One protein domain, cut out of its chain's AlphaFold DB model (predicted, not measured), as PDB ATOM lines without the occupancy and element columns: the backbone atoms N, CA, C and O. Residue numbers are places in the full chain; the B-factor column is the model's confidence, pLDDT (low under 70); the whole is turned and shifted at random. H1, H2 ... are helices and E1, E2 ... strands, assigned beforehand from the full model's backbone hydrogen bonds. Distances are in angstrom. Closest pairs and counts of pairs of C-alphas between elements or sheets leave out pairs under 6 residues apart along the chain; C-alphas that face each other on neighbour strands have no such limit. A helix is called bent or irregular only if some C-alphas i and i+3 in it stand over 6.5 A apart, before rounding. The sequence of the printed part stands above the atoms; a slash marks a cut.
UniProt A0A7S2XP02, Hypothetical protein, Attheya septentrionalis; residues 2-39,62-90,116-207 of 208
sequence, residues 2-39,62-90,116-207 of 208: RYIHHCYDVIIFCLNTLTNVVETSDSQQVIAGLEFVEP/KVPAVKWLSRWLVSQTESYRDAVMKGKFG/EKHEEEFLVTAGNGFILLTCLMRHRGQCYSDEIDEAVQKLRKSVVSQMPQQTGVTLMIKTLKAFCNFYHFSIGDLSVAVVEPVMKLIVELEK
ATOM      1  N   ARG A   2      88.065 164.256   3.733       55.88
ATOM      2  CA  ARG A   2      89.026 164.918   4.662       55.88
ATOM      3  C   ARG A   2      88.620 164.912   6.145       55.88
ATOM      4  O   ARG A   2      89.482 164.769   6.997       55.88
ATOM      5  N   TYR A   3      87.330 165.057   6.444       59.44
ATOM      6  CA  TYR A   3      86.840 165.090   7.827       59.44
ATOM      7  C   TYR A   3      86.988 163.736   8.545       59.44
ATOM      8  O   TYR A   3      87.357 163.702   9.710       59.44
ATOM      9  N   ILE A   4      86.773 162.625   7.830       62.00
ATOM     10  CA  ILE A   4      86.869 161.265   8.387       62.00
ATOM     11  C   ILE A   4      88.327 160.937   8.738       62.00
ATOM     12  O   ILE A   4      88.595 160.533   9.866       62.00
ATOM     13  N   HIS A   5      89.274 161.226   7.836       62.44
ATOM     14  CA  HIS A   5      90.706 161.056   8.126       62.44
ATOM     15  C   HIS A   5      91.180 161.945   9.288       62.44
ATOM     16  O   HIS A   5      91.921 161.485  10.145       62.44
ATOM     17  N   HIS A   6      90.685 163.186   9.387       71.25
ATOM     18  CA  HIS A   6      91.012 164.060  10.519       71.25
ATOM     19  C   HIS A   6      90.508 163.494  11.858       71.25
ATOM     20  O   HIS A   6      91.198 163.589  12.869       71.25
ATOM     21  N   CYS A   7      89.310 162.903  11.892       80.94
ATOM     22  CA  CYS A   7      88.809 162.245  13.098       80.94
ATOM     23  C   CYS A   7      89.670 161.035  13.485       80.94
ATOM     24  O   CYS A   7      89.980 160.879  14.663       80.94
ATOM     25  N   TYR A   8      90.085 160.224  12.510       84.94
ATOM     26  CA  TYR A   8      90.972 159.084  12.737       84.94
ATOM     27  C   TYR A   8      92.319 159.507  13.346       84.94
ATOM     28  O   TYR A   8      92.687 159.013  14.410       84.94
ATOM     29  N   ASP A   9      93.007 160.484  12.749       87.62
ATOM     30  CA  ASP A   9      94.314 160.952  13.237       87.62
ATOM     31  C   ASP A   9      94.232 161.488  14.674       87.62
ATOM     32  O   ASP A   9      95.086 161.188  15.512       87.62
ATOM     33  N   VAL A  10      93.170 162.240  14.988       91.31
ATOM     34  CA  VAL A  10      92.919 162.754  16.343       91.31
ATOM     35  C   VAL A  10      92.688 161.611  17.330       91.31
ATOM     36  O   VAL A  10      93.219 161.649  18.440       91.31
ATOM     37  N   ILE A  11      91.930 160.583  16.945       92.38
ATOM     38  CA  ILE A  11      91.687 159.409  17.791       92.38
ATOM     39  C   ILE A  11      93.003 158.689  18.094       92.38
ATOM     40  O   ILE A  11      93.301 158.442  19.263       92.38
ATOM     41  N   ILE A  12      93.811 158.395  17.071       94.00
ATOM     42  CA  ILE A  12      95.101 157.713  17.247       94.00
ATOM     43  C   ILE A  12      96.045 158.550  18.112       94.00
ATOM     44  O   ILE A  12      96.655 158.029  19.047       94.00
ATOM     45  N   PHE A  13      96.118 159.860  17.869       93.31
ATOM     46  CA  PHE A  13      96.909 160.777  18.687       93.31
ATOM     47  C   PHE A  13      96.484 160.750  20.164       93.31
ATOM     48  O   PHE A  13      97.334 160.640  21.055       93.31
ATOM     49  N   CYS A  14      95.180 160.805  20.440       94.00
ATOM     50  CA  CYS A  14      94.635 160.749  21.794       94.00
ATOM     51  C   CYS A  14      94.932 159.410  22.482       94.00
ATOM     52  O   CYS A  14      95.389 159.409  23.625       94.00
ATOM     53  N   LEU A  15      94.722 158.278  21.800       94.94
ATOM     54  CA  LEU A  15      94.998 156.946  22.349       94.94
ATOM     55  C   LEU A  15      96.480 156.772  22.692       94.94
ATOM     56  O   LEU A  15      96.805 156.295  23.780       94.94
ATOM     57  N   ASN A  16      97.378 157.224  21.817       93.69
ATOM     58  CA  ASN A  16      98.819 157.161  22.054       93.69
ATOM     59  C   ASN A  16      99.243 158.066  23.211       93.69
ATOM     60  O   ASN A  16     100.020 157.656  24.070       93.69
ATOM     61  N   THR A  17      98.692 159.280  23.280       93.12
ATOM     62  CA  THR A  17      98.972 160.216  24.375       93.12
ATOM     63  C   THR A  17      98.515 159.644  25.714       93.12
ATOM     64  O   THR A  17      99.287 159.632  26.670       93.12
ATOM     65  N   LEU A  18      97.293 159.109  25.784       92.19
ATOM     66  CA  LEU A  18      96.772 158.475  26.996       92.19
ATOM     67  C   LEU A  18      97.583 157.238  27.384       92.19
ATOM     68  O   LEU A  18      97.875 157.059  28.563       92.19
ATOM     69  N   THR A  19      97.988 156.424  26.408       93.00
ATOM     70  CA  THR A  19      98.850 155.258  26.648       93.00
ATOM     71  C   THR A  19     100.176 155.693  27.249       93.00
ATOM     72  O   THR A  19     100.590 155.133  28.255       93.00
ATOM     73  N   ASN A  20     100.804 156.736  26.704       90.94
ATOM     74  CA  ASN A  20     102.051 157.272  27.241       90.94
ATOM     75  C   ASN A  20     101.880 157.812  28.663       90.94
ATOM     76  O   ASN A  20     102.743 157.573  29.503       90.94
ATOM     77  N   VAL A  21     100.773 158.502  28.961       89.38
ATOM     78  CA  VAL A  21     100.468 158.969  30.323       89.38
ATOM     79  C   VAL A  21     100.337 157.778  31.269       89.38
ATOM     80  O   VAL A  21     101.077 157.704  32.241       89.38
ATOM     81  N   VAL A  22      99.481 156.800  30.955       88.38
ATOM     82  CA  VAL A  22      99.341 155.576  31.768       88.38
ATOM     83  C   VAL A  22     100.677 154.845  31.899       88.38
ATOM     84  O   VAL A  22     100.966 154.280  32.953       88.38
ATOM     85  N   GLU A  23     101.508 154.855  30.852       84.56
ATOM     86  CA  GLU A  23     102.774 154.141  30.877       84.56
ATOM     87  C   GLU A  23     103.849 154.824  31.734       84.56
ATOM     88  O   GLU A  23     104.650 154.134  32.367       84.56
ATOM     89  N   THR A  24     103.858 156.155  31.791       82.38
ATOM     90  CA  THR A  24     104.940 156.948  32.401       82.38
ATOM     91  C   THR A  24     104.608 157.520  33.776       82.38
ATOM     92  O   THR A  24     105.524 157.943  34.479       82.38
ATOM     93  N   SER A  25     103.341 157.507  34.194       75.44
ATOM     94  CA  SER A  25     102.912 158.014  35.499       75.44
ATOM     95  C   SER A  25     102.076 157.001  36.282       75.44
ATOM     96  O   SER A  25     101.499 156.065  35.727       75.44
ATOM     97  N   ASP A  26     101.921 157.237  37.585       74.00
ATOM     98  CA  ASP A  26     100.988 156.495  38.447       74.00
ATOM     99  C   ASP A  26      99.529 156.967  38.257       74.00
ATOM    100  O   ASP A  26      98.719 156.994  39.181       74.00
ATOM    101  N   SER A  27      99.164 157.376  37.036       79.88
ATOM    102  CA  SER A  27      97.835 157.913  36.707       79.88
ATOM    103  C   SER A  27      96.817 156.840  36.324       79.88
ATOM    104  O   SER A  27      95.676 157.170  36.004       79.88
ATOM    105  N   GLN A  28      97.191 155.559  36.381       79.81
ATOM    106  CA  GLN A  28      96.321 154.428  36.052       79.81
ATOM    107  C   GLN A  28      95.004 154.462  36.839       79.81
ATOM    108  O   GLN A  28      93.937 154.334  36.243       79.81
ATOM    109  N   GLN A  29      95.061 154.694  38.155       76.69
ATOM    110  CA  GLN A  29      93.855 154.763  38.989       76.69
ATOM    111  C   GLN A  29      93.001 155.995  38.679       76.69
ATOM    112  O   GLN A  29      91.777 155.896  38.642       76.69
ATOM    113  N   VAL A  30      93.638 157.136  38.400       82.44
ATOM    114  CA  VAL A  30      92.936 158.373  38.032       82.44
ATOM    115  C   VAL A  30      92.167 158.169  36.731       82.44
ATOM    116  O   VAL A  30      90.978 158.460  36.673       82.44
ATOM    117  N   ILE A  31      92.821 157.614  35.709       81.62
ATOM    118  CA  ILE A  31      92.212 157.374  34.397       81.62
ATOM    119  C   ILE A  31      91.137 156.284  34.486       81.62
ATOM    120  O   ILE A  31      90.069 156.429  33.892       81.62
ATOM    121  N   ALA A  32      91.371 155.223  35.264       80.31
ATOM    122  CA  ALA A  32      90.383 154.168  35.480       80.31
ATOM    123  C   ALA A  32      89.136 154.655  36.242       80.31
ATOM    124  O   ALA A  32      88.047 154.123  36.022       80.31
ATOM    125  N   GLY A  33      89.296 155.660  37.108       81.56
ATOM    126  CA  GLY A  33      88.226 156.282  37.887       81.56
ATOM    127  C   GLY A  33      87.454 157.386  37.160       81.56
ATOM    128  O   GLY A  33      86.493 157.908  37.721       81.56
ATOM    129  N   LEU A  34      87.844 157.756  35.934       86.25
ATOM    130  CA  LEU A  34      87.087 158.723  35.141       86.25
ATOM    131  C   LEU A  34      85.693 158.178  34.815       86.25
ATOM    132  O   LEU A  34      85.505 156.985  34.570       86.25
ATOM    133  N   GLU A  35      84.716 159.073  34.748       86.75
ATOM    134  CA  GLU A  35      83.354 158.770  34.322       86.75
ATOM    135  C   GLU A  35      82.985 159.662  33.141       86.75
ATOM    136  O   GLU A  35      83.232 160.869  33.156       86.75
ATOM    137  N   PHE A  36      82.363 159.070  32.129       81.50
ATOM    138  CA  PHE A  36      81.811 159.794  30.995       81.50
ATOM    139  C   PHE A  36      80.296 159.804  31.059       81.50
ATOM    140  O   PHE A  36      79.665 158.879  31.569       81.50
ATOM    141  N   VAL A  37      79.711 160.860  30.514       78.44
ATOM    142  CA  VAL A  37      78.284 160.892  30.230       78.44
ATOM    143  C   VAL A  37      78.049 160.046  28.983       78.44
ATOM    144  O   VAL A  37      78.600 160.350  27.926       78.44
ATOM    145  N   GLU A  38      77.281 158.962  29.113       68.06
ATOM    146  CA  GLU A  38      76.894 158.141  27.965       68.06
ATOM    147  C   GLU A  38      75.993 159.000  27.060       68.06
ATOM    148  O   GLU A  38      74.991 159.528  27.548       68.06
ATOM    149  N   PRO A  39      76.355 159.212  25.781       63.00
ATOM    150  CA  PRO A  39      75.485 159.942  24.874       63.00
ATOM    151  C   PRO A  39      74.175 159.164  24.730       63.00
ATOM    152  O   PRO A  39      74.190 157.960  24.466       63.00
ATOM    153  N   LYS A  62      76.001 158.374  33.918       85.75
ATOM    154  CA  LYS A  62      77.451 158.266  34.024       85.75
ATOM    155  C   LYS A  62      77.867 156.815  33.835       85.75
ATOM    156  O   LYS A  62      77.279 155.900  34.415       85.75
ATOM    157  N   VAL A  63      78.882 156.608  33.010       88.06
ATOM    158  CA  VAL A  63      79.486 155.310  32.738       88.06
ATOM    159  C   VAL A  63      80.982 155.418  33.011       88.06
ATOM    160  O   VAL A  63      81.612 156.357  32.523       88.06
ATOM    161  N   PRO A  64      81.579 154.464  33.748       89.88
ATOM    162  CA  PRO A  64      83.023 154.436  33.939       89.88
ATOM    163  C   PRO A  64      83.756 154.469  32.596       89.88
ATOM    164  O   PRO A  64      83.417 153.709  31.684       89.88
ATOM    165  N   ALA A  65      84.779 155.311  32.484       89.12
ATOM    166  CA  ALA A  65      85.524 155.558  31.255       89.12
ATOM    167  C   ALA A  65      86.058 154.268  30.636       89.12
ATOM    168  O   ALA A  65      85.939 154.053  29.436       89.12
ATOM    169  N   VAL A  66      86.560 153.358  31.471       91.44
ATOM    170  CA  VAL A  66      87.071 152.054  31.035       91.44
ATOM    171  C   VAL A  66      85.967 151.182  30.445       91.44
ATOM    172  O   VAL A  66      86.186 150.484  29.456       91.44
ATOM    173  N   LYS A  67      84.765 151.229  31.022       91.50
ATOM    174  CA  LYS A  67      83.612 150.476  30.526       91.50
ATOM    175  C   LYS A  67      83.149 151.023  29.179       91.50
ATOM    176  O   LYS A  67      82.899 150.246  28.262       91.50
ATOM    177  N   TRP A  68      83.075 152.347  29.057       91.56
ATOM    178  CA  TRP A  68      82.773 153.020  27.795       91.56
ATOM    179  C   TRP A  68      83.825 152.697  26.725       91.56
ATOM    180  O   TRP A  68      83.468 152.230  25.646       91.56
ATOM    181  N   LEU A  69      85.112 152.835  27.057       92.69
ATOM    182  CA  LEU A  69      86.234 152.556  26.160       92.69
ATOM    183  C   LEU A  69      86.216 151.099  25.690       92.69
ATOM    184  O   LEU A  69      86.348 150.840  24.502       92.69
ATOM    185  N   SER A  70      85.983 150.150  26.599       93.50
ATOM    186  CA  SER A  70      85.904 148.726  26.251       93.50
ATOM    187  C   SER A  70      84.779 148.446  25.254       93.50
ATOM    188  O   SER A  70      85.001 147.751  24.268       93.50
ATOM    189  N   ARG A  71      83.587 149.027  25.457       92.38
ATOM    190  CA  ARG A  71      82.462 148.893  24.514       92.38
ATOM    191  C   ARG A  71      82.778 149.503  23.156       92.38
ATOM    192  O   ARG A  71      82.524 148.876  22.133       92.38
ATOM    193  N   TRP A  72      83.331 150.713  23.159       93.38
ATOM    194  CA  TRP A  72      83.684 151.419  21.937       93.38
ATOM    195  C   TRP A  72      84.746 150.658  21.135       93.38
ATOM    196  O   TRP A  72      84.606 150.498  19.930       93.38
ATOM    197  N   LEU A  73      85.760 150.092  21.793       95.00
ATOM    198  CA  LEU A  73      86.772 149.272  21.123       95.00
ATOM    199  C   LEU A  73      86.200 147.970  20.575       95.00
ATOM    200  O   LEU A  73      86.543 147.575  19.465       95.00
ATOM    201  N   VAL A  74      85.294 147.320  21.306       94.06
ATOM    202  CA  VAL A  74      84.589 146.140  20.795       94.06
ATOM    203  C   VAL A  74      83.774 146.489  19.547       94.06
ATOM    204  O   VAL A  74      83.796 145.698  18.601       94.06
ATOM    205  N   SER A  75      83.130 147.660  19.480       93.44
ATOM    206  CA  SER A  75      82.428 148.079  18.257       93.44
ATOM    207  C   SER A  75      83.384 148.370  17.098       93.44
ATOM    208  O   SER A  75      83.073 148.026  15.962       93.44
ATOM    209  N   GLN A  76      84.602 148.862  17.367       94.31
ATOM    210  CA  GLN A  76      85.635 149.008  16.327       94.31
ATOM    211  C   GLN A  76      86.082 147.665  15.730       94.31
ATOM    212  O   GLN A  76      86.702 147.654  14.676       94.31
ATOM    213  N   THR A  77      85.794 146.528  16.371       93.50
ATOM    214  CA  THR A  77      86.136 145.208  15.812       93.50
ATOM    215  C   THR A  77      85.071 144.643  14.879       93.50
ATOM    216  O   THR A  77      85.339 143.639  14.236       93.50
ATOM    217  N   GLU A  78      83.863 145.215  14.812       92.50
ATOM    218  CA  GLU A  78      82.685 144.548  14.227       92.50
ATOM    219  C   GLU A  78      82.881 144.052  12.791       92.50
ATOM    220  O   GLU A  78      82.498 142.922  12.499       92.50
ATOM    221  N   SER A  79      83.519 144.843  11.926       90.94
ATOM    222  CA  SER A  79      83.727 144.490  10.515       90.94
ATOM    223  C   SER A  79      84.691 143.318  10.315       90.94
ATOM    224  O   SER A  79      84.472 142.476   9.447       90.94
ATOM    225  N   TYR A  80      85.722 143.211  11.155       91.12
ATOM    226  CA  TYR A  80      86.774 142.204  11.008       91.12
ATOM    227  C   TYR A  80      86.804 141.145  12.113       91.12
ATOM    228  O   TYR A  80      87.670 140.268  12.096       91.12
ATOM    229  N   ARG A  81      85.884 141.196  13.085       90.94
ATOM    230  CA  ARG A  81      85.889 140.326  14.274       90.94
ATOM    231  C   ARG A  81      85.972 138.855  13.891       90.94
ATOM    232  O   ARG A  81      86.784 138.122  14.447       90.94
ATOM    233  N   ASP A  82      85.173 138.434  12.921       88.88
ATOM    234  CA  ASP A  82      85.164 137.051  12.453       88.88
ATOM    235  C   ASP A  82      86.502 136.647  11.835       88.88
ATOM    236  O   ASP A  82      86.996 135.553  12.118       88.88
ATOM    237  N   ALA A  83      87.117 137.546  11.059       87.81
ATOM    238  CA  ALA A  83      88.431 137.324  10.475       87.81
ATOM    239  C   ALA A  83      89.476 137.120  11.576       87.81
ATOM    240  O   ALA A  83      90.155 136.099  11.576       87.81
ATOM    241  N   VAL A  84      89.566 138.009  12.573       89.50
ATOM    242  CA  VAL A  84      90.563 137.868  13.656       89.50
ATOM    243  C   VAL A  84      90.290 136.671  14.563       89.50
ATOM    244  O   VAL A  84      91.232 135.992  14.980       89.50
ATOM    245  N   MET A  85      89.020 136.361  14.834       88.81
ATOM    246  CA  MET A  85      88.635 135.236  15.687       88.81
ATOM    247  C   MET A  85      88.935 133.885  15.034       88.81
ATOM    248  O   MET A  85      89.492 133.011  15.706       88.81
ATOM    249  N   LYS A  86      88.663 133.729  13.734       84.62
ATOM    250  CA  LYS A  86      88.905 132.486  12.973       84.62
ATOM    251  C   LYS A  86      90.310 132.412  12.362       84.62
ATOM    252  O   LYS A  86      90.820 131.328  12.090       84.62
ATOM    253  N   GLY A  87      90.955 133.558  12.172       73.81
ATOM    254  CA  GLY A  87      92.262 133.686  11.544       73.81
ATOM    255  C   GLY A  87      93.421 133.207  12.420       73.81
ATOM    256  O   GLY A  87      93.349 133.167  13.655       73.81
ATOM    257  N   LYS A  88      94.530 132.872  11.751       68.56
ATOM    258  CA  LYS A  88      95.808 132.456  12.353       68.56
ATOM    259  C   LYS A  88      96.818 133.607  12.445       68.56
ATOM    260  O   LYS A  88      98.016 133.399  12.276       68.56
ATOM    261  N   PHE A  89      96.353 134.824  12.722       69.25
ATOM    262  CA  PHE A  89      97.235 135.984  12.878       69.25
ATOM    263  C   PHE A  89      98.268 135.730  13.988       69.25
ATOM    264  O   PHE A  89      97.906 135.534  15.150       69.25
ATOM    265  N   GLY A  90      99.554 135.686  13.621       54.09
ATOM    266  CA  GLY A  90     100.659 135.436  14.552       54.09
ATOM    267  C   GLY A  90     100.803 133.989  15.041       54.09
ATOM    268  O   GLY A  90     101.512 133.757  16.023       54.09
ATOM    269  N   GLU A 116      90.126 143.272   4.868       79.75
ATOM    270  CA  GLU A 116      89.852 144.173   3.761       79.75
ATOM    271  C   GLU A 116      90.512 145.531   4.018       79.75
ATOM    272  O   GLU A 116      90.603 145.991   5.152       79.75
ATOM    273  N   LYS A 117      90.929 146.225   2.954       73.69
ATOM    274  CA  LYS A 117      91.656 147.505   3.062       73.69
ATOM    275  C   LYS A 117      90.937 148.557   3.920       73.69
ATOM    276  O   LYS A 117      91.564 149.379   4.575       73.69
ATOM    277  N   HIS A 118      89.607 148.544   3.915       78.81
ATOM    278  CA  HIS A 118      88.801 149.483   4.693       78.81
ATOM    279  C   HIS A 118      88.714 149.121   6.191       78.81
ATOM    280  O   HIS A 118      88.212 149.913   6.984       78.81
ATOM    281  N   GLU A 119      89.201 147.944   6.587       86.88
ATOM    282  CA  GLU A 119      89.241 147.449   7.968       86.88
ATOM    283  C   GLU A 119      90.558 147.800   8.674       86.88
ATOM    284  O   GLU A 119      90.641 147.702   9.897       86.88
ATOM    285  N   GLU A 120      91.573 148.254   7.929       89.38
ATOM    286  CA  GLU A 120      92.895 148.620   8.453       89.38
ATOM    287  C   GLU A 120      92.802 149.741   9.503       89.38
ATOM    288  O   GLU A 120      93.354 149.615  10.596       89.38
ATOM    289  N   GLU A 121      92.044 150.809   9.230       90.69
ATOM    290  CA  GLU A 121      91.857 151.922  10.174       90.69
ATOM    291  C   GLU A 121      91.174 151.451  11.471       90.69
ATOM    292  O   GLU A 121      91.573 151.834  12.578       90.69
ATOM    293  N   PHE A 122      90.190 150.559  11.357       93.56
ATOM    294  CA  PHE A 122      89.495 149.976  12.502       93.56
ATOM    295  C   PHE A 122      90.396 149.034  13.312       93.56
ATOM    296  O   PHE A 122      90.356 149.053  14.546       93.56
ATOM    297  N   LEU A 123      91.253 148.250  12.648       94.88
ATOM    298  CA  LEU A 123      92.263 147.422  13.306       94.88
ATOM    299  C   LEU A 123      93.266 148.285  14.073       94.88
ATOM    300  O   LEU A 123      93.552 148.003  15.234       94.88
ATOM    301  N   VAL A 124      93.792 149.341  13.449       94.75
ATOM    302  CA  VAL A 124      94.770 150.230  14.092       94.75
ATOM    303  C   VAL A 124      94.135 150.957  15.276       94.75
ATOM    304  O   VAL A 124      94.744 151.040  16.343       94.75
ATOM    305  N   THR A 125      92.894 151.423  15.136       95.44
ATOM    306  CA  THR A 125      92.154 152.073  16.227       95.44
ATOM    307  C   THR A 125      91.938 151.120  17.401       95.44
ATOM    308  O   THR A 125      92.283 151.444  18.540       95.44
ATOM    309  N   ALA A 126      91.416 149.920  17.135       95.88
ATOM    310  CA  ALA A 126      91.178 148.929  18.177       95.88
ATOM    311  C   ALA A 126      92.482 148.432  18.812       95.88
ATOM    312  O   ALA A 126      92.539 148.266  20.025       95.88
ATOM    313  N   GLY A 127      93.537 148.234  18.018       96.62
ATOM    314  CA  GLY A 127      94.856 147.825  18.493       96.62
ATOM    315  C   GLY A 127      95.445 148.834  19.477       96.62
ATOM    316  O   GLY A 127      95.767 148.461  20.603       96.62
ATOM    317  N   ASN A 128      95.486 150.121  19.114       97.12
ATOM    318  CA  ASN A 128      95.959 151.179  20.016       97.12
ATOM    319  C   ASN A 128      95.098 151.292  21.283       97.12
ATOM    320  O   ASN A 128      95.618 151.455  22.386       97.12
ATOM    321  N   GLY A 129      93.778 151.142  21.168       96.50
ATOM    322  CA  GLY A 129      92.916 151.156  22.344       96.50
ATOM    323  C   GLY A 129      93.050 149.919  23.235       96.50
ATOM    324  O   GLY A 129      92.977 150.040  24.458       96.50
ATOM    325  N   PHE A 130      93.288 148.734  22.669       96.81
ATOM    326  CA  PHE A 130      93.560 147.531  23.455       96.81
ATOM    327  C   PHE A 130      94.933 147.578  24.123       96.81
ATOM    328  O   PHE A 130      95.055 147.071  25.238       96.81
ATOM    329  N   ILE A 131      95.930 148.239  23.526       96.25
ATOM    330  CA  ILE A 131      97.192 148.570  24.205       96.25
ATOM    331  C   ILE A 131      96.894 149.419  25.448       96.25
ATOM    332  O   ILE A 131      97.247 149.007  26.553       96.25
ATOM    333  N   LEU A 132      96.153 150.526  25.299       95.31
ATOM    334  CA  LEU A 132      95.757 151.386  26.421       95.31
ATOM    335  C   LEU A 132      95.015 150.609  27.520       95.31
ATOM    336  O   LEU A 132      95.358 150.722  28.697       95.31
ATOM    337  N   LEU A 133      94.015 149.797  27.158       94.12
ATOM    338  CA  LEU A 133      93.287 148.971  28.126       94.12
ATOM    339  C   LEU A 133      94.202 147.976  28.841       94.12
ATOM    340  O   LEU A 133      94.050 147.763  30.041       94.12
ATOM    341  N   THR A 134      95.162 147.385  28.133       93.31
ATOM    342  CA  THR A 134      96.117 146.446  28.732       93.31
ATOM    343  C   THR A 134      97.026 147.150  29.729       93.31
ATOM    344  O   THR A 134      97.175 146.674  30.853       93.31
ATOM    345  N   CYS A 135      97.546 148.327  29.373       91.88
ATOM    346  CA  CYS A 135      98.308 149.185  30.280       91.88
ATOM    347  C   CYS A 135      97.492 149.547  31.529       91.88
ATOM    348  O   CYS A 135      97.996 149.448  32.647       91.88
ATOM    349  N   LEU A 136      96.206 149.876  31.362       90.81
ATOM    350  CA  LEU A 136      95.300 150.157  32.476       90.81
ATOM    351  C   LEU A 136      95.028 148.933  33.358       90.81
ATOM    352  O   LEU A 136      94.730 149.104  34.530       90.81
ATOM    353  N   MET A 137      95.118 147.708  32.840       90.50
ATOM    354  CA  MET A 137      94.908 146.468  33.601       90.50
ATOM    355  C   MET A 137      96.198 145.872  34.187       90.50
ATOM    356  O   MET A 137      96.145 144.847  34.886       90.50
ATOM    357  N   ARG A 138      97.360 146.470  33.895       87.12
ATOM    358  CA  ARG A 138      98.658 145.972  34.358       87.12
ATOM    359  C   ARG A 138      98.820 146.231  35.851       87.12
ATOM    360  O   ARG A 138      98.506 147.308  36.347       87.12
ATOM    361  N   HIS A 139      99.342 145.243  36.571       75.56
ATOM    362  CA  HIS A 139      99.763 145.445  37.952       75.56
ATOM    363  C   HIS A 139     101.198 145.991  37.955       75.56
ATOM    364  O   HIS A 139     102.136 145.282  37.585       75.56
ATOM    365  N   ARG A 140     101.380 147.258  38.333       69.44
ATOM    366  CA  ARG A 140     102.704 147.877  38.491       69.44
ATOM    367  C   ARG A 140     103.183 147.592  39.909       69.44
ATOM    368  O   ARG A 140     102.879 148.338  40.829       69.44
ATOM    369  N   GLY A 141     103.848 146.453  40.088       56.59
ATOM    370  CA  GLY A 141     104.218 145.882  41.390       56.59
ATOM    371  C   GLY A 141     105.239 146.673  42.211       56.59
ATOM    372  O   GLY A 141     106.287 146.136  42.548       56.59
ATOM    373  N   GLN A 142     104.949 147.927  42.553       54.50
ATOM    374  CA  GLN A 142     105.808 148.763  43.395       54.50
ATOM    375  C   GLN A 142     105.238 149.014  44.799       54.50
ATOM    376  O   GLN A 142     105.973 149.479  45.664       54.50
ATOM    377  N   CYS A 143     103.990 148.625  45.083       50.59
ATOM    378  CA  CYS A 143     103.450 148.639  46.443       50.59
ATOM    379  C   CYS A 143     102.484 147.460  46.635       50.59
ATOM    380  O   CYS A 143     101.427 147.422  46.010       50.59
ATOM    381  N   TYR A 144     102.862 146.487  47.470       55.81
ATOM    382  CA  TYR A 144     102.043 145.324  47.838       55.81
ATOM    383  C   TYR A 144     100.945 145.735  48.823       55.81
ATOM    384  O   TYR A 144     100.986 145.389  50.002       55.81
ATOM    385  N   SER A 145     100.001 146.544  48.357       68.50
ATOM    386  CA  SER A 145      98.751 146.774  49.071       68.50
ATOM    387  C   SER A 145      97.682 145.883  48.445       68.50
ATOM    388  O   SER A 145      97.444 145.951  47.237       68.50
ATOM    389  N   ASP A 146      97.024 145.074  49.279       71.69
ATOM    390  CA  ASP A 146      95.899 144.221  48.875       71.69
ATOM    391  C   ASP A 146      94.781 145.033  48.184       71.69
ATOM    392  O   ASP A 146      94.065 144.524  47.321       71.69
ATOM    393  N   GLU A 147      94.659 146.327  48.506       72.81
ATOM    394  CA  GLU A 147      93.672 147.239  47.918       72.81
ATOM    395  C   GLU A 147      93.972 147.559  46.444       72.81
ATOM    396  O   GLU A 147      93.049 147.669  45.630       72.81
ATOM    397  N   ILE A 148      95.253 147.692  46.076       74.25
ATOM    398  CA  ILE A 148      95.672 147.943  44.687       74.25
ATOM    399  C   ILE A 148      95.387 146.707  43.835       74.25
ATOM    400  O   ILE A 148      94.838 146.828  42.735       74.25
ATOM    401  N   ASP A 149      95.693 145.523  44.361       78.81
ATOM    402  CA  ASP A 149      95.386 144.259  43.700       78.81
ATOM    403  C   ASP A 149      93.874 144.083  43.507       78.81
ATOM    404  O   ASP A 149      93.418 143.755  42.406       78.81
ATOM    405  N   GLU A 150      93.061 144.383  44.524       83.62
ATOM    406  CA  GLU A 150      91.604 144.314  44.405       83.62
ATOM    407  C   GLU A 150      91.063 145.303  43.355       83.62
ATOM    408  O   GLU A 150      90.191 144.947  42.553       83.62
ATOM    409  N   ALA A 151      91.591 146.530  43.309       82.94
ATOM    410  CA  ALA A 151      91.203 147.539  42.326       82.94
ATOM    411  C   ALA A 151      91.538 147.101  40.889       82.94
ATOM    412  O   ALA A 151      90.684 147.190  40.000       82.94
ATOM    413  N   VAL A 152      92.739 146.561  40.661       86.38
ATOM    414  CA  VAL A 152      93.151 146.025  39.354       86.38
ATOM    415  C   VAL A 152      92.281 144.831  38.953       86.38
ATOM    416  O   VAL A 152      91.863 144.730  37.798       86.38
ATOM    417  N   GLN A 153      91.923 143.950  39.888       88.00
ATOM    418  CA  GLN A 153      91.030 142.822  39.606       88.00
ATOM    419  C   GLN A 153      89.600 143.269  39.275       88.00
ATOM    420  O   GLN A 153      88.986 142.744  38.342       88.00
ATOM    421  N   LYS A 154      89.062 144.267  39.987       88.88
ATOM    422  CA  LYS A 154      87.769 144.893  39.651       88.88
ATOM    423  C   LYS A 154      87.802 145.497  38.251       88.88
ATOM    424  O   LYS A 154      86.858 145.314  37.481       88.88
ATOM    425  N   LEU A 155      88.902 146.156  37.901       89.88
ATOM    426  CA  LEU A 155      89.103 146.744  36.586       89.88
ATOM    427  C   LEU A 155      89.139 145.683  35.479       89.88
ATOM    428  O   LEU A 155      88.396 145.802  34.507       89.88
ATOM    429  N   ARG A 156      89.923 144.613  35.656       91.62
ATOM    430  CA  ARG A 156      89.980 143.477  34.718       91.62
ATOM    431  C   ARG A 156      88.605 142.863  34.495       91.62
ATOM    432  O   ARG A 156      88.181 142.705  33.355       91.62
ATOM    433  N   LYS A 157      87.859 142.596  35.573       90.75
ATOM    434  CA  LYS A 157      86.477 142.094  35.486       90.75
ATOM    435  C   LYS A 157      85.568 143.059  34.726       90.75
ATOM    436  O   LYS A 157      84.768 142.619  33.902       90.75
ATOM    437  N   SER A 158      85.704 144.363  34.971       90.94
ATOM    438  CA  SER A 158      84.945 145.397  34.262       90.94
ATOM    439  C   SER A 158      85.219 145.355  32.757       90.94
ATOM    440  O   SER A 158      84.270 145.249  31.985       90.94
ATOM    441  N   VAL A 159      86.490 145.325  32.341       92.12
ATOM    442  CA  VAL A 159      86.888 145.232  30.924       92.12
ATOM    443  C   VAL A 159      86.380 143.940  30.284       92.12
ATOM    444  O   VAL A 159      85.679 143.986  29.274       92.12
ATOM    445  N   VAL A 160      86.663 142.787  30.899       91.44
ATOM    446  CA  VAL A 160      86.277 141.467  30.376       91.44
ATOM    447  C   VAL A 160      84.759 141.341  30.234       91.44
ATOM    448  O   VAL A 160      84.283 140.776  29.254       91.44
ATOM    449  N   SER A 161      83.981 141.933  31.146       91.69
ATOM    450  CA  SER A 161      82.514 141.923  31.062       91.69
ATOM    451  C   SER A 161      81.940 142.692  29.864       91.69
ATOM    452  O   SER A 161      80.751 142.558  29.578       91.69
ATOM    453  N   GLN A 162      82.746 143.523  29.192       92.12
ATOM    454  CA  GLN A 162      82.342 144.232  27.974       92.12
ATOM    455  C   GLN A 162      82.746 143.496  26.691       92.12
ATOM    456  O   GLN A 162      82.345 143.919  25.608       92.12
ATOM    457  N   MET A 163      83.516 142.409  26.792       90.94
ATOM    458  CA  MET A 163      83.924 141.615  25.636       90.94
ATOM    459  C   MET A 163      82.770 140.717  25.160       90.94
ATOM    460  O   MET A 163      81.941 140.300  25.977       90.94
ATOM    461  N   PRO A 164      82.693 140.383  23.857       87.69
ATOM    462  CA  PRO A 164      81.682 139.465  23.341       87.69
ATOM    463  C   PRO A 164      81.678 138.136  24.103       87.69
ATOM    464  O   PRO A 164      82.738 137.580  24.419       87.69
ATOM    465  N   GLN A 165      80.475 137.641  24.407       69.25
ATOM    466  CA  GLN A 165      80.251 136.467  25.255       69.25
ATOM    467  C   GLN A 165      81.140 135.291  24.808       69.25
ATOM    468  O   GLN A 165      81.210 134.980  23.624       69.25
ATOM    469  N   GLN A 166      81.819 134.658  25.773       60.00
ATOM    470  CA  GLN A 166      82.762 133.530  25.620       60.00
ATOM    471  C   GLN A 166      84.169 133.851  25.088       60.00
ATOM    472  O   GLN A 166      85.019 132.966  25.096       60.00
ATOM    473  N   THR A 167      84.463 135.091  24.683       71.50
ATOM    474  CA  THR A 167      85.799 135.411  24.141       71.50
ATOM    475  C   THR A 167      86.780 135.948  25.183       71.50
ATOM    476  O   THR A 167      87.984 135.810  24.992       71.50
ATOM    477  N   GLY A 168      86.320 136.484  26.319       75.25
ATOM    478  CA  GLY A 168      87.209 136.998  27.370       75.25
ATOM    479  C   GLY A 168      88.262 137.972  26.819       75.25
ATOM    480  O   GLY A 168      87.956 138.806  25.969       75.25
ATOM    481  N   VAL A 169      89.520 137.824  27.243       90.88
ATOM    482  CA  VAL A 169      90.672 138.574  26.693       90.88
ATOM    483  C   VAL A 169      91.125 138.085  25.305       90.88
ATOM    484  O   VAL A 169      91.968 138.718  24.673       90.88
ATOM    485  N   THR A 170      90.552 136.995  24.778       92.69
ATOM    486  CA  THR A 170      90.948 136.387  23.492       92.69
ATOM    487  C   THR A 170      90.757 137.338  22.321       92.69
ATOM    488  O   THR A 170      91.619 137.386  21.445       92.69
ATOM    489  N   LEU A 171      89.664 138.114  22.300       93.38
ATOM    490  CA  LEU A 171      89.449 139.121  21.258       93.38
ATOM    491  C   LEU A 171      90.570 140.163  21.279       93.38
ATOM    492  O   LEU A 171      91.149 140.447  20.236       93.38
ATOM    493  N   MET A 172      90.936 140.668  22.462       95.12
ATOM    494  CA  MET A 172      92.044 141.618  22.606       95.12
ATOM    495  C   MET A 172      93.351 141.011  22.094       95.12
ATOM    496  O   MET A 172      94.018 141.609  21.258       95.12
ATOM    497  N   ILE A 173      93.687 139.798  22.541       94.81
ATOM    498  CA  ILE A 173      94.916 139.098  22.146       94.81
ATOM    499  C   ILE A 173      94.968 138.894  20.628       94.81
ATOM    500  O   ILE A 173      95.988 139.181  20.005       94.81
ATOM    501  N   LYS A 174      93.885 138.411  20.014       94.19
ATOM    502  CA  LYS A 174      93.831 138.162  18.567       94.19
ATOM    503  C   LYS A 174      93.884 139.455  17.760       94.19
ATOM    504  O   LYS A 174      94.609 139.502  16.769       94.19
ATOM    505  N   THR A 175      93.208 140.509  18.211       95.12
ATOM    506  CA  THR A 175      93.309 141.835  17.590       95.12
ATOM    507  C   THR A 175      94.726 142.394  17.705       95.12
ATOM    508  O   THR A 175      95.254 142.880  16.714       95.12
ATOM    509  N   LEU A 176      95.393 142.268  18.857       96.06
ATOM    510  CA  LEU A 176      96.782 142.714  19.024       96.06
ATOM    511  C   LEU A 176      97.764 141.894  18.171       96.06
ATOM    512  O   LEU A 176      98.692 142.459  17.601       96.06
ATOM    513  N   LYS A 177      97.544 140.582  18.006       94.44
ATOM    514  CA  LYS A 177      98.333 139.750  17.079       94.44
ATOM    515  C   LYS A 177      98.133 140.184  15.623       94.44
ATOM    516  O   LYS A 177      99.112 140.315  14.893       94.44
ATOM    517  N   ALA A 178      96.894 140.461  15.211       93.19
ATOM    518  CA  ALA A 178      96.595 141.000  13.883       93.19
ATOM    519  C   ALA A 178      97.199 142.399  13.677       93.19
ATOM    520  O   ALA A 178      97.759 142.671  12.620       93.19
ATOM    521  N   PHE A 179      97.171 143.249  14.702       94.50
ATOM    522  CA  PHE A 179      97.803 144.568  14.713       94.50
ATOM    523  C   PHE A 179      99.324 144.474  14.539       94.50
ATOM    524  O   PHE A 179      99.882 145.132  13.666       94.50
ATOM    525  N   CYS A 180     100.002 143.605  15.299       93.31
ATOM    526  CA  CYS A 180     101.433 143.352  15.122       93.31
ATOM    527  C   CYS A 180     101.750 142.870  13.704       93.31
ATOM    528  O   CYS A 180     102.695 143.353  13.085       93.31
ATOM    529  N   ASN A 181     100.939 141.946  13.179       90.56
ATOM    530  CA  ASN A 181     101.087 141.436  11.823       90.56
ATOM    531  C   ASN A 181     100.946 142.560  10.784       90.56
ATOM    532  O   ASN A 181     101.796 142.700   9.911       90.56
ATOM    533  N   PHE A 182      99.928 143.413  10.924       90.81
ATOM    534  CA  PHE A 182      99.725 144.582  10.070       90.81
ATOM    535  C   PHE A 182     100.936 145.526  10.076       90.81
ATOM    536  O   PHE A 182     101.407 145.914   9.007       90.81
ATOM    537  N   TYR A 183     101.487 145.858  11.249       88.88
ATOM    538  CA  TYR A 183     102.684 146.703  11.337       88.88
ATOM    539  C   TYR A 183     103.902 146.034  10.701       88.88
ATOM    540  O   TYR A 183     104.642 146.687   9.969       88.88
ATOM    541  N   HIS A 184     104.091 144.735  10.929       87.88
ATOM    542  CA  HIS A 184     105.185 143.988  10.320       87.88
ATOM    543  C   HIS A 184     105.107 144.004   8.789       87.88
ATOM    544  O   HIS A 184     106.092 144.326   8.130       87.88
ATOM    545  N   PHE A 185     103.925 143.760   8.219       86.75
ATOM    546  CA  PHE A 185     103.714 143.829   6.772       86.75
ATOM    547  C   PHE A 185     103.835 145.250   6.206       86.75
ATOM    548  O   PHE A 185     104.348 145.422   5.102       86.75
ATOM    549  N   SER A 186     103.384 146.269   6.942       86.38
ATOM    550  CA  SER A 186     103.318 147.645   6.428       86.38
ATOM    551  C   SER A 186     104.661 148.373   6.451       86.38
ATOM    552  O   SER A 186     104.944 149.157   5.547       86.38
ATOM    553  N   ILE A 187     105.477 148.157   7.488       86.19
ATOM    554  CA  ILE A 187     106.736 148.899   7.693       86.19
ATOM    555  C   ILE A 187     107.965 147.997   7.890       86.19
ATOM    556  O   ILE A 187     109.052 148.499   8.185       86.19
ATOM    557  N   GLY A 188     107.822 146.679   7.704       86.12
ATOM    558  CA  GLY A 188     108.927 145.719   7.712       86.12
ATOM    559  C   GLY A 188     109.714 145.740   9.019       86.12
ATOM    560  O   GLY A 188     109.139 145.766  10.106       86.12
ATOM    561  N   ASP A 189     111.040 145.783   8.926       82.19
ATOM    562  CA  ASP A 189     111.945 145.743  10.083       82.19
ATOM    563  C   ASP A 189     111.786 146.937  11.045       82.19
ATOM    564  O   ASP A 189     112.106 146.828  12.227       82.19
ATOM    565  N   LEU A 190     111.222 148.066  10.593       79.94
ATOM    566  CA  LEU A 190     110.917 149.200  11.479       79.94
ATOM    567  C   LEU A 190     109.771 148.889  12.455       79.94
ATOM    568  O   LEU A 190     109.620 149.568  13.472       79.94
ATOM    569  N   SER A 191     108.985 147.843  12.180       87.44
ATOM    570  CA  SER A 191     107.889 147.399  13.045       87.44
ATOM    571  C   SER A 191     108.353 146.909  14.409       87.44
ATOM    572  O   SER A 191     107.559 146.947  15.342       87.44
ATOM    573  N   VAL A 192     109.617 146.501  14.564       87.25
ATOM    574  CA  VAL A 192     110.163 145.939  15.811       87.25
ATOM    575  C   VAL A 192     109.923 146.866  17.008       87.25
ATOM    576  O   VAL A 192     109.517 146.400  18.072       87.25
ATOM    577  N   ALA A 193     110.053 148.184  16.814       87.62
ATOM    578  CA  ALA A 193     109.815 149.188  17.855       87.62
ATOM    579  C   ALA A 193     108.361 149.214  18.376       87.62
ATOM    580  O   ALA A 193     108.122 149.656  19.498       87.62
ATOM    581  N   VAL A 194     107.402 148.737  17.579       87.38
ATOM    582  CA  VAL A 194     105.978 148.632  17.935       87.38
ATOM    583  C   VAL A 194     105.627 147.200  18.345       87.38
ATOM    584  O   VAL A 194     104.995 146.983  19.376       87.38
ATOM    585  N   VAL A 195     106.059 146.210  17.563       90.88
ATOM    586  CA  VAL A 195     105.695 144.799  17.725       90.88
ATOM    587  C   VAL A 195     106.250 144.231  19.026       90.88
ATOM    588  O   VAL A 195     105.513 143.566  19.750       90.88
ATOM    589  N   GLU A 196     107.511 144.495  19.375       91.56
ATOM    590  CA  GLU A 196     108.105 143.900  20.579       91.56
ATOM    591  C   GLU A 196     107.409 144.333  21.882       91.56
ATOM    592  O   GLU A 196     107.063 143.452  22.680       91.56
ATOM    593  N   PRO A 197     107.154 145.636  22.139       92.06
ATOM    594  CA  PRO A 197     106.376 146.051  23.305       92.06
ATOM    595  C   PRO A 197     104.973 145.437  23.336       92.06
ATOM    596  O   PRO A 197     104.537 144.959  24.382       92.06
ATOM    597  N   VAL A 198     104.282 145.387  22.194       94.62
ATOM    598  CA  VAL A 198     102.920 144.838  22.119       94.62
ATOM    599  C   VAL A 198     102.909 143.331  22.375       94.62
ATOM    600  O   VAL A 198     102.038 142.836  23.088       94.62
ATOM    601  N   MET A 199     103.908 142.591  21.893       93.50
ATOM    602  CA  MET A 199     104.048 141.164  22.195       93.50
ATOM    603  C   MET A 199     104.260 140.900  23.690       93.50
ATOM    604  O   MET A 199     103.726 139.923  24.212       93.50
ATOM    605  N   LYS A 200     104.968 141.782  24.411       92.50
ATOM    606  CA  LYS A 200     105.082 141.682  25.879       92.50
ATOM    607  C   LYS A 200     103.728 141.883  26.563       92.50
ATOM    608  O   LYS A 200     103.382 141.103  27.445       92.50
ATOM    609  N   LEU A 201     102.940 142.862  26.111       92.50
ATOM    610  CA  LEU A 201     101.580 143.092  26.613       92.50
ATOM    611  C   LEU A 201     100.656 141.894  26.344       92.50
ATOM    612  O   LEU A 201      99.874 141.517  27.212       92.50
ATOM    613  N   ILE A 202     100.779 141.249  25.181       94.25
ATOM    614  CA  ILE A 202     100.034 140.021  24.861       94.25
ATOM    615  C   ILE A 202     100.351 138.908  25.869       94.25
ATOM    616  O   ILE A 202      99.432 138.284  26.387       94.25
ATOM    617  N   VAL A 203     101.629 138.689  26.191       92.75
ATOM    618  CA  VAL A 203     102.043 137.673  27.178       92.75
ATOM    619  C   VAL A 203     101.491 137.979  28.577       92.75
ATOM    620  O   VAL A 203     101.243 137.064  29.361       92.75
ATOM    621  N   GLU A 204     101.303 139.251  28.925       90.31
ATOM    622  CA  GLU A 204     100.647 139.637  30.178       90.31
ATOM    623  C   GLU A 204      99.136 139.386  30.147       90.31
ATOM    624  O   GLU A 204      98.596 138.877  31.128       90.31
ATOM    625  N   LEU A 205      98.463 139.680  29.028       91.00
ATOM    626  CA  LEU A 205      97.039 139.379  28.840       91.00
ATOM    627  C   LEU A 205      96.750 137.880  28.886       91.00
ATOM    628  O   LEU A 205      95.727 137.488  29.429       91.00
ATOM    629  N   GLU A 206      97.646 137.041  28.362       90.44
ATOM    630  CA  GLU A 206      97.515 135.575  28.396       90.44
ATOM    631  C   GLU A 206      97.533 135.002  29.833       90.44
ATOM    632  O   GLU A 206      97.210 133.832  30.029       90.44
ATOM    633  N   LYS A 207      97.883 135.813  30.844       87.25
ATOM    634  CA  LYS A 207      97.860 135.442  32.273       87.25
ATOM    635  C   LYS A 207      96.590 135.892  33.008       87.25
ATOM    636  O   LYS A 207      96.480 135.617  34.205       87.25
TER     637      LYS A 207
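This is residues 2 to 39, 62 to 90 and 116 to 207 of the 208 residues of the protein "Hypothetical protein" of Attheya septentrionalis (UniProt A0A7S2XP02). Look for one long helix, H5, in the middle of a compact helical body, with H1 side by side with it, H3 packed on another side, and the folded-back hairpin of H7 crossing it steeply. H6 packs by part of its length on one end of H5 and on H3, H4 packs across H7a, and the two tiny strands E1 and E2 make a small patch far from the middle. The 159 printed residues run H1 H2 E1 E2 H3 H4 H5 H6 H7, mostly helix, with E1 and E2 antiparallel. The radius of gyration of the C-alphas is 15.5 A and the spans are 45 by 35 by 32 A.

Begin with H1, residues 2 to 24: it touches the hub H5, residues 117 to 137, the same way at a shallow tilt of 22 degrees, closest at C-alphas 19 and 132, 5.0 A. H2, residues 28 to 32, only just touches residues 65 to 66 of H3, residues 65 to 76, with 3 pairs of C-alphas within 8 A, closest at 32 and 66, 5.9 A. Between E1, residues 35 to 37, and E2, residues 62 to 64, find N 36 and O 63 within hydrogen-bond range at 2.8 A. H3, H5 and H6, residues 146 to 160, form an up-and-down bundle, each running against the one before; H5 and H6 are a helical hairpin. The closest C-alphas of H3 and H5 are 73 and 126, 5.3 A, and those of H5 and H6 are 137 and 156, 5.9 A. H7, residues 170 to 205, was assigned as one helix by its hydrogen bonds but is bent, C-alphas 186 and 189 being 9.6 A apart; its arms are H7a, 170 to 186, and H7b, 189 to 205. H7a touches H5 at a steep tilt of 56 degrees, closest at C-alphas 127 and 176, 5.5 A. H4, residues 81 to 86, touches residues 171 to 178 of H7a, closest at C-alphas 84 and 174, 5.9 A. Every O i to N i+4 pair is within hydrogen-bond range in H1, H2, H3, H4, H6 and H7a; H5 has 15 of 17 and H7b 10 of 13.

Find C-alpha 2 at (89.026, 164.918, 4.662); from there H1 runs 33.0 A. H5 starts at (91.656, 147.505, 3.062) and runs 30.7 A; it is only just irregular, C-alphas 118 and 121 being 6.7 A apart. H3 measures 16.3 A, H6 21.0 A, H7a 23.9 A and H7b 24.8 A, ending at (97.039, 139.379, 28.840).

C-alphas 2 and 146 are the two farthest apart, 49.3 A. Residues 40 to 61 and 91 to 115 are not printed; the gaps are 9.5 A and 17.6 A. No link printed whole is long. Residues 142 to 147 stand free. In this model pLDDT is under 70 at 2 to 5, 38 to 39, 88 to 90, 140 to 145 and 165 to 166.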